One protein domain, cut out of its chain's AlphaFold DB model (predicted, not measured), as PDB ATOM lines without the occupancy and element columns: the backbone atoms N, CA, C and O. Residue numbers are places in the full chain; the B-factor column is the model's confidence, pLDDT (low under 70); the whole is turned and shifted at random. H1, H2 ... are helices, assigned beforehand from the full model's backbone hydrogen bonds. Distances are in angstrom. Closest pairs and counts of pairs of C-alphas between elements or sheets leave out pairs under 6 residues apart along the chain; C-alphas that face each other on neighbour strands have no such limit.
ATOM      1  N   ARG A  26     252.173 361.029 175.264       83.38
ATOM      2  CA  ARG A  26     252.143 359.783 174.489       83.38
ATOM      3  C   ARG A  26     252.078 360.125 172.995       83.38
ATOM      4  O   ARG A  26     251.385 361.098 172.669       83.38
ATOM      5  N   PRO A  27     252.751 359.369 172.112       81.94
ATOM      6  CA  PRO A  27     252.822 359.695 170.688       81.94
ATOM      7  C   PRO A  27     251.453 359.980 170.059       81.94
ATOM      8  O   PRO A  27     251.298 360.965 169.344       81.94
ATOM      9  N   GLU A  28     250.423 359.213 170.422       87.12
ATOM     10  CA  GLU A  28     249.063 359.368 169.894       87.12
ATOM     11  C   GLU A  28     248.433 360.698 170.334       87.12
ATOM     12  O   GLU A  28     247.804 361.404 169.547       87.12
ATOM     13  N   VAL A  29     248.638 361.084 171.598       87.50
ATOM     14  CA  VAL A  29     248.124 362.348 172.148       87.50
ATOM     15  C   VAL A  29     248.898 363.539 171.582       87.50
ATOM     16  O   VAL A  29     248.312 364.590 171.314       87.50
ATOM     17  N   ALA A  30     250.211 363.386 171.397       87.75
ATOM     18  CA  ALA A  30     251.052 364.400 170.777       87.75
ATOM     19  C   ALA A  30     250.612 364.647 169.328       87.75
ATOM     20  O   ALA A  30     250.423 365.798 168.935       87.75
ATOM     21  N   PHE A  31     250.358 363.573 168.578       90.06
ATOM     22  CA  PHE A  31     249.889 363.633 167.200       90.06
ATOM     23  C   PHE A  31     248.496 364.261 167.075       90.06
ATOM     24  O   PHE A  31     248.288 365.159 166.260       90.06
ATOM     25  N   GLU A  32     247.551 363.888 167.940       90.94
ATOM     26  CA  GLU A  32     246.216 364.499 167.952       90.94
ATOM     27  C   GLU A  32     246.265 366.012 168.206       90.94
ATOM     28  O   GLU A  32     245.519 366.777 167.591       90.94
ATOM     29  N   ARG A  33     247.184 366.471 169.064       90.94
ATOM     30  CA  ARG A  33     247.440 367.908 169.233       90.94
ATOM     31  C   ARG A  33     248.147 368.505 168.022       90.94
ATOM     32  O   ARG A  33     247.828 369.634 167.647       90.94
ATOM     33  N   ALA A  34     249.064 367.774 167.393       91.50
ATOM     34  CA  ALA A  34     249.769 368.244 166.208       91.50
ATOM     35  C   ALA A  34     248.786 368.617 165.088       91.50
ATOM     36  O   ALA A  34     248.867 369.716 164.544       91.50
ATOM     37  N   ARG A  35     247.765 367.783 164.856       93.94
ATOM     38  CA  ARG A  35     246.691 368.035 163.878       93.94
ATOM     39  C   ARG A  35     245.918 369.336 164.133       93.94
ATOM     40  O   ARG A  35     245.388 369.935 163.195       93.94
ATOM     41  N   ILE A  36     245.837 369.793 165.381       94.44
ATOM     42  CA  ILE A  36     245.164 371.047 165.748       94.44
ATOM     43  C   ILE A  36     246.089 372.237 165.497       94.44
ATOM     44  O   ILE A  36     245.695 373.181 164.814       94.44
ATOM     45  N   TYR A  37     247.307 372.190 166.037       93.50
ATOM     46  CA  TYR A  37     248.187 373.359 166.151       93.50
ATOM     47  C   TYR A  37     249.165 373.547 165.000       93.50
ATOM     48  O   TYR A  37     249.701 374.646 164.849       93.50
ATOM     49  N   TYR A  38     249.410 372.512 164.206       93.62
ATOM     50  CA  TYR A  38     250.406 372.532 163.147       93.62
ATOM     51  C   TYR A  38     249.780 372.277 161.786       93.62
ATOM     52  O   TYR A  38     248.757 371.607 161.653       93.62
ATOM     53  N   ASP A  39     250.397 372.877 160.781       92.56
ATOM     54  CA  ASP A  39     250.050 372.692 159.389       92.56
ATOM     55  C   ASP A  39     250.690 371.400 158.886       92.56
ATOM     56  O   ASP A  39     251.902 371.330 158.674       92.56
ATOM     57  N   LEU A  40     249.867 370.364 158.772       92.31
ATOM     58  CA  LEU A  40     250.286 369.044 158.315       92.31
ATOM     59  C   LEU A  40     250.024 368.841 156.822       92.31
ATOM     60  O   LEU A  40     250.229 367.735 156.339       92.31
ATOM     61  N   ASP A  41     249.603 369.883 156.098       89.56
ATOM     62  CA  ASP A  41     249.463 369.792 154.654       89.56
ATOM     63  C   ASP A  41     250.826 369.948 153.986       89.56
ATOM     64  O   ASP A  41     251.432 371.022 153.985       89.56
ATOM     65  N   SER A  42     251.309 368.865 153.389       86.88
ATOM     66  CA  SER A  42     252.561 368.862 152.628       86.88
ATOM     67  C   SER A  42     252.630 369.903 151.501       86.88
ATOM     68  O   SER A  42     253.730 370.366 151.204       86.88
ATOM     69  N   ASP A  43     251.501 370.334 150.926       88.00
ATOM     70  CA  ASP A  43     251.488 371.301 149.814       88.00
ATOM     71  C   ASP A  43     251.848 372.724 150.282       88.00
ATOM     72  O   ASP A  43     252.252 373.568 149.481       88.00
ATOM     73  N   ASN A  44     251.789 372.989 151.593       88.88
ATOM     74  CA  ASN A  44     252.194 374.266 152.196       88.88
ATOM     75  C   ASN A  44     253.720 374.380 152.419       88.88
ATOM     76  O   ASN A  44     254.227 375.334 153.040       88.88
ATOM     77  N   TYR A  45     254.482 373.412 151.906       87.44
ATOM     78  CA  TYR A  45     255.934 373.345 151.988       87.44
ATOM     79  C   TYR A  45     256.526 373.167 150.593       87.44
ATOM     80  O   TYR A  45     256.104 372.313 149.826       87.44
ATOM     81  N   SER A  46     257.565 373.942 150.275       86.50
ATOM     82  CA  SER A  46     258.341 373.738 149.045       86.50
ATOM     83  C   SER A  46     259.103 372.407 149.060       86.50
ATOM     84  O   SER A  46     259.303 371.787 148.023       86.50
ATOM     85  N   HIS A  47     259.534 371.981 150.247       81.38
ATOM     86  CA  HIS A  47     260.146 370.690 150.529       81.38
ATOM     87  C   HIS A  47     259.907 370.375 152.009       81.38
ATOM     88  O   HIS A  47     260.122 371.243 152.859       81.38
ATOM     89  N   PHE A  48     259.483 369.152 152.328       80.56
ATOM     90  CA  PHE A  48     259.265 368.712 153.705       80.56
ATOM     91  C   PHE A  48     260.246 367.586 154.058       80.56
ATOM     92  O   PHE A  48     260.194 366.507 153.471       80.56
ATOM     93  N   SER A  49     261.164 367.851 154.992       81.06
ATOM     94  CA  SER A  49     262.126 366.856 155.492       81.06
ATOM     95  C   SER A  49     261.595 366.138 156.733       81.06
ATOM     96  O   SER A  49     260.942 366.750 157.570       81.06
ATOM     97  N   LEU A  50     261.982 364.872 156.912       76.81
ATOM     98  CA  LEU A  50     261.741 364.091 158.133       76.81
ATOM     99  C   LEU A  50     262.293 364.754 159.405       76.81
ATOM    100  O   LEU A  50     261.745 364.563 160.483       76.81
ATOM    101  N   GLN A  51     263.389 365.512 159.298       80.00
ATOM    102  CA  GLN A  51     263.976 366.196 160.459       80.00
ATOM    103  C   GLN A  51     263.333 367.562 160.736       80.00
ATOM    104  O   GLN A  51     263.687 368.229 161.708       80.00
ATOM    105  N   GLN A  52     262.429 368.016 159.868       79.50
ATOM    106  CA  GLN A  52     261.817 369.328 159.977       79.50
ATOM    107  C   GLN A  52     260.531 369.244 160.799       79.50
ATOM    108  O   GLN A  52     259.646 368.444 160.510       79.50
ATOM    109  N   MET A  53     260.387 370.126 161.791       83.81
ATOM    110  CA  MET A  53     259.095 370.295 162.452       83.81
ATOM    111  C   MET A  53     258.088 370.958 161.501       83.81
ATOM    112  O   MET A  53     258.425 371.968 160.866       83.81
ATOM    113  N   PRO A  54     256.837 370.468 161.459       89.81
ATOM    114  CA  PRO A  54     255.740 371.195 160.841       89.81
ATOM    115  C   PRO A  54     255.651 372.642 161.346       89.81
ATOM    116  O   PRO A  54     255.894 372.939 162.518       89.81
ATOM    117  N   LYS A  55     255.283 373.561 160.456       91.25
ATOM    118  CA  LYS A  55     254.957 374.952 160.774       91.25
ATOM    119  C   LYS A  55     253.741 374.987 161.684       91.25
ATOM    120  O   LYS A  55     252.760 374.271 161.490       91.25
ATOM    121  N   ARG A  56     253.784 375.868 162.677       92.62
ATOM    122  CA  ARG A  56     252.630 376.138 163.530       92.62
ATOM    123  C   ARG A  56     251.591 376.936 162.742       92.62
ATOM    124  O   ARG A  56     251.954 377.886 162.048       92.62
ATOM    125  N   LYS A  57     250.311 376.580 162.870       91.81
ATOM    126  CA  LYS A  57     249.209 377.377 162.314       91.81
ATOM    127  C   LYS A  57     249.223 378.768 162.952       91.81
ATOM    128  O   LYS A  57     249.469 378.906 164.153       91.81
ATOM    129  N   SER A  58     248.961 379.791 162.150       88.88
ATOM    130  CA  SER A  58     248.849 381.173 162.613       88.88
ATOM    131  C   SER A  58     247.426 381.489 163.095       88.88
ATOM    132  O   SER A  58     246.464 380.806 162.746       88.88
ATOM    133  N   GLY A  59     247.293 382.538 163.912       89.75
ATOM    134  CA  GLY A  59     246.006 383.005 164.437       89.75
ATOM    135  C   GLY A  59     245.621 382.417 165.798       89.75
ATOM    136  O   GLY A  59     246.443 381.838 166.512       89.75
ATOM    137  N   PHE A  60     244.357 382.613 166.184       89.12
ATOM    138  CA  PHE A  60     243.830 382.157 167.470       89.12
ATOM    139  C   PHE A  60     243.450 380.671 167.409       89.12
ATOM    140  O   PHE A  60     242.317 380.310 167.092       89.12
ATOM    141  N   ILE A  61     244.424 379.802 167.690       92.00
ATOM    142  CA  ILE A  61     244.234 378.349 167.728       92.00
ATOM    143  C   ILE A  61     243.964 377.892 169.164       92.00
ATOM    144  O   ILE A  61     244.752 378.145 170.076       92.00
ATOM    145  N   THR A  62     242.876 377.152 169.352       91.44
ATOM    146  CA  THR A  62     242.460 376.576 170.636       91.44
ATOM    147  C   THR A  62     242.461 375.047 170.561       91.44
ATOM    148  O   THR A  62     242.480 374.497 169.460       91.44
ATOM    149  N   PRO A  63     242.381 374.326 171.695       88.62
ATOM    150  CA  PRO A  63     242.235 372.866 171.687       88.62
ATOM    151  C   PRO A  63     240.981 372.352 170.957       88.62
ATOM    152  O   PRO A  63     240.898 371.168 170.651       88.62
ATOM    153  N   PHE A  64     240.007 373.228 170.696       89.44
ATOM    154  CA  PHE A  64     238.761 372.910 169.994       89.44
ATOM    155  C   PHE A  64     238.789 373.326 168.518       89.44
ATOM    156  O   PHE A  64     237.804 373.142 167.807       89.44
ATOM    157  N   SER A  65     239.896 373.911 168.052       92.12
ATOM    158  CA  SER A  65     240.063 374.281 166.649       92.12
ATOM    159  C   SER A  65     240.085 373.045 165.749       92.12
ATOM    160  O   SER A  65     240.489 371.955 166.162       92.12
ATOM    161  N   THR A  66     239.669 373.233 164.496       91.62
ATOM    162  CA  THR A  66     239.572 372.161 163.503       91.62
ATOM    163  C   THR A  66     240.900 371.424 163.343       91.62
ATOM    164  O   THR A  66     241.956 372.024 163.097       91.62
ATOM    165  N   LYS A  67     240.828 370.100 163.479       93.06
ATOM    166  CA  LYS A  67     241.947 369.195 163.234       93.06
ATOM    167  C   LYS A  67     242.218 369.122 161.738       93.06
ATOM    168  O   LYS A  67     241.294 369.168 160.937       93.06
ATOM    169  N   TYR A  68     243.485 368.995 161.372       92.12
ATOM    170  CA  TYR A  68     243.838 368.614 160.017       92.12
ATOM    171  C   TYR A  68     243.392 367.170 159.771       92.12
ATOM    172  O   TYR A  68     243.685 366.277 160.577       92.12
ATOM    173  N   ASP A  69     242.690 366.956 158.667       89.94
ATOM    174  CA  ASP A  69     242.321 365.633 158.185       89.94
ATOM    175  C   ASP A  69     243.255 365.241 157.051       89.94
ATOM    176  O   ASP A  69     243.484 366.017 156.125       89.94
ATOM    177  N   ARG A  70     243.792 364.021 157.142       88.25
ATOM    178  CA  ARG A  70     244.706 363.462 156.147       88.25
ATOM    179  C   ARG A  70     244.101 363.555 154.747       88.25
ATOM    180  O   ARG A  70     242.915 363.267 154.559       88.25
ATOM    181  N   LYS A  71     244.943 363.839 153.748       87.06
ATOM    182  CA  LYS A  71     244.556 363.758 152.332       87.06
ATOM    183  C   LYS A  71     243.953 362.399 151.966       87.06
ATOM    184  O   LYS A  71     244.173 361.369 152.620       87.06
ATOM    185  N   ARG A  72     243.190 362.397 150.864       85.88
ATOM    186  CA  ARG A  72     242.535 361.198 150.322       85.88
ATOM    187  C   ARG A  72     243.528 360.043 150.182       85.88
ATOM    188  O   ARG A  72     244.689 360.220 149.822       85.88
ATOM    189  N   LYS A  73     243.039 358.831 150.439       76.44
ATOM    190  CA  LYS A  73     243.818 357.593 150.322       76.44
ATOM    191  C   LYS A  73     244.467 357.497 148.933       76.44
ATOM    192  O   LYS A  73     243.776 357.631 147.928       76.44
ATOM    193  N   GLY A  74     245.781 357.266 148.898       77.94
ATOM    194  CA  GLY A  74     246.584 357.219 147.670       77.94
ATOM    195  C   GLY A  74     247.300 358.527 147.318       77.94
ATOM    196  O   GLY A  74     248.209 358.499 146.496       77.94
ATOM    197  N   MET A  75     246.952 359.647 147.958       83.81
ATOM    198  CA  MET A  75     247.756 360.867 147.897       83.81
ATOM    199  C   MET A  75     248.825 360.826 148.986       83.81
ATOM    200  O   MET A  75     248.541 360.457 150.132       83.81
ATOM    201  N   TYR A  76     250.051 361.169 148.596       81.38
ATOM    202  CA  TYR A  76     251.160 361.341 149.523       81.38
ATOM    203  C   TYR A  76     250.951 362.622 150.321       81.38
ATOM    204  O   TYR A  76     250.659 363.664 149.732       81.38
ATOM    205  N   ASP A  77     251.103 362.540 151.641       85.38
ATOM    206  CA  ASP A  77     251.004 363.704 152.505       85.38
ATOM    207  C   ASP A  77     252.150 363.727 153.511       85.38
ATOM    208  O   ASP A  77     251.981 363.391 154.676       85.38
ATOM    209  N   GLY A  78     253.348 364.084 153.043       82.38
ATOM    210  CA  GLY A  78     254.581 363.922 153.816       82.38
ATOM    211  C   GLY A  78     254.562 364.592 155.191       82.38
ATOM    212  O   GLY A  78     255.043 364.006 156.152       82.38
ATOM    213  N   ALA A  79     253.969 365.778 155.323       84.56
ATOM    214  CA  ALA A  79     253.904 366.455 156.616       84.56
ATOM    215  C   ALA A  79     252.996 365.715 157.613       84.56
ATOM    216  O   ALA A  79     253.329 365.634 158.796       84.56
ATOM    217  N   TYR A  80     251.902 365.110 157.154       88.12
ATOM    218  CA  TYR A  80     251.046 364.266 157.983       88.12
ATOM    219  C   TYR A  80     251.654 362.880 158.231       88.12
ATOM    220  O   TYR A  80     251.817 362.477 159.382       88.12
ATOM    221  N   ASP A  81     252.006 362.169 157.157       86.81
ATOM    222  CA  ASP A  81     252.442 360.769 157.165       86.81
ATOM    223  C   ASP A  81     253.742 360.583 157.965       86.81
ATOM    224  O   ASP A  81     253.899 359.577 158.647       86.81
ATOM    225  N   HIS A  82     254.649 361.567 157.942       83.81
ATOM    226  CA  HIS A  82     255.894 361.518 158.721       83.81
ATOM    227  C   HIS A  82     255.732 361.925 160.185       83.81
ATOM    228  O   HIS A  82     256.614 361.657 160.997       83.81
ATOM    229  N   THR A  83     254.639 362.611 160.520       81.44
ATOM    230  CA  THR A  83     254.337 363.025 161.900       81.44
ATOM    231  C   THR A  83     253.466 361.986 162.611       81.44
ATOM    232  O   THR A  83     253.374 361.992 163.839       81.44
TER     233      THR A  83
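Overview. This is residues 26 to 83 of the 85 residues of an uncharacterized protein of Enterobacter cancerogenus (UniProt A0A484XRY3). With little regular structure, this domain is mostly one long looping stretch, residues 38 to 77, that leaves the end of helix H1, swings out and back to Phe 60, then turns and runs to the opposite end at Gly 74 before the short helix H2. The printed part has 58 residues with two named helices, H1 then H2, and no named strand; the class is all helix, with 15 residues in named elements. It is compact, with a radius of gyration of the C-alphas of 11.2 A, and rounded, spanning 28 by 22 by 21 A.

Along the chain. H1, residues 27 to 37, measures 15.1 A from C-alpha 27 at (252.822, 359.695, 170.688) to C-alpha 37 at (248.187, 373.359, 166.151). H2, residues 78 to 81, ends with C-alpha 81 at (252.442, 360.769, 157.165).

Arrangement. H1 and H2 are only just apart, their closest C-alphas 8.2 A from each other. In H1, 6 of 7 O i to N i+4 pairs are within hydrogen-bond range; H2 is too short for such a pair, and its one O i to N i+3 pair is not within range.

Size, cuts and confidence. The C-alphas farthest apart, of Phe 60 and Gly 74, are 32.0 A apart. The link from H1 to H2 is long, 40 residues. The printed part has no cut, and no printed residue is under 70 in pLDDT.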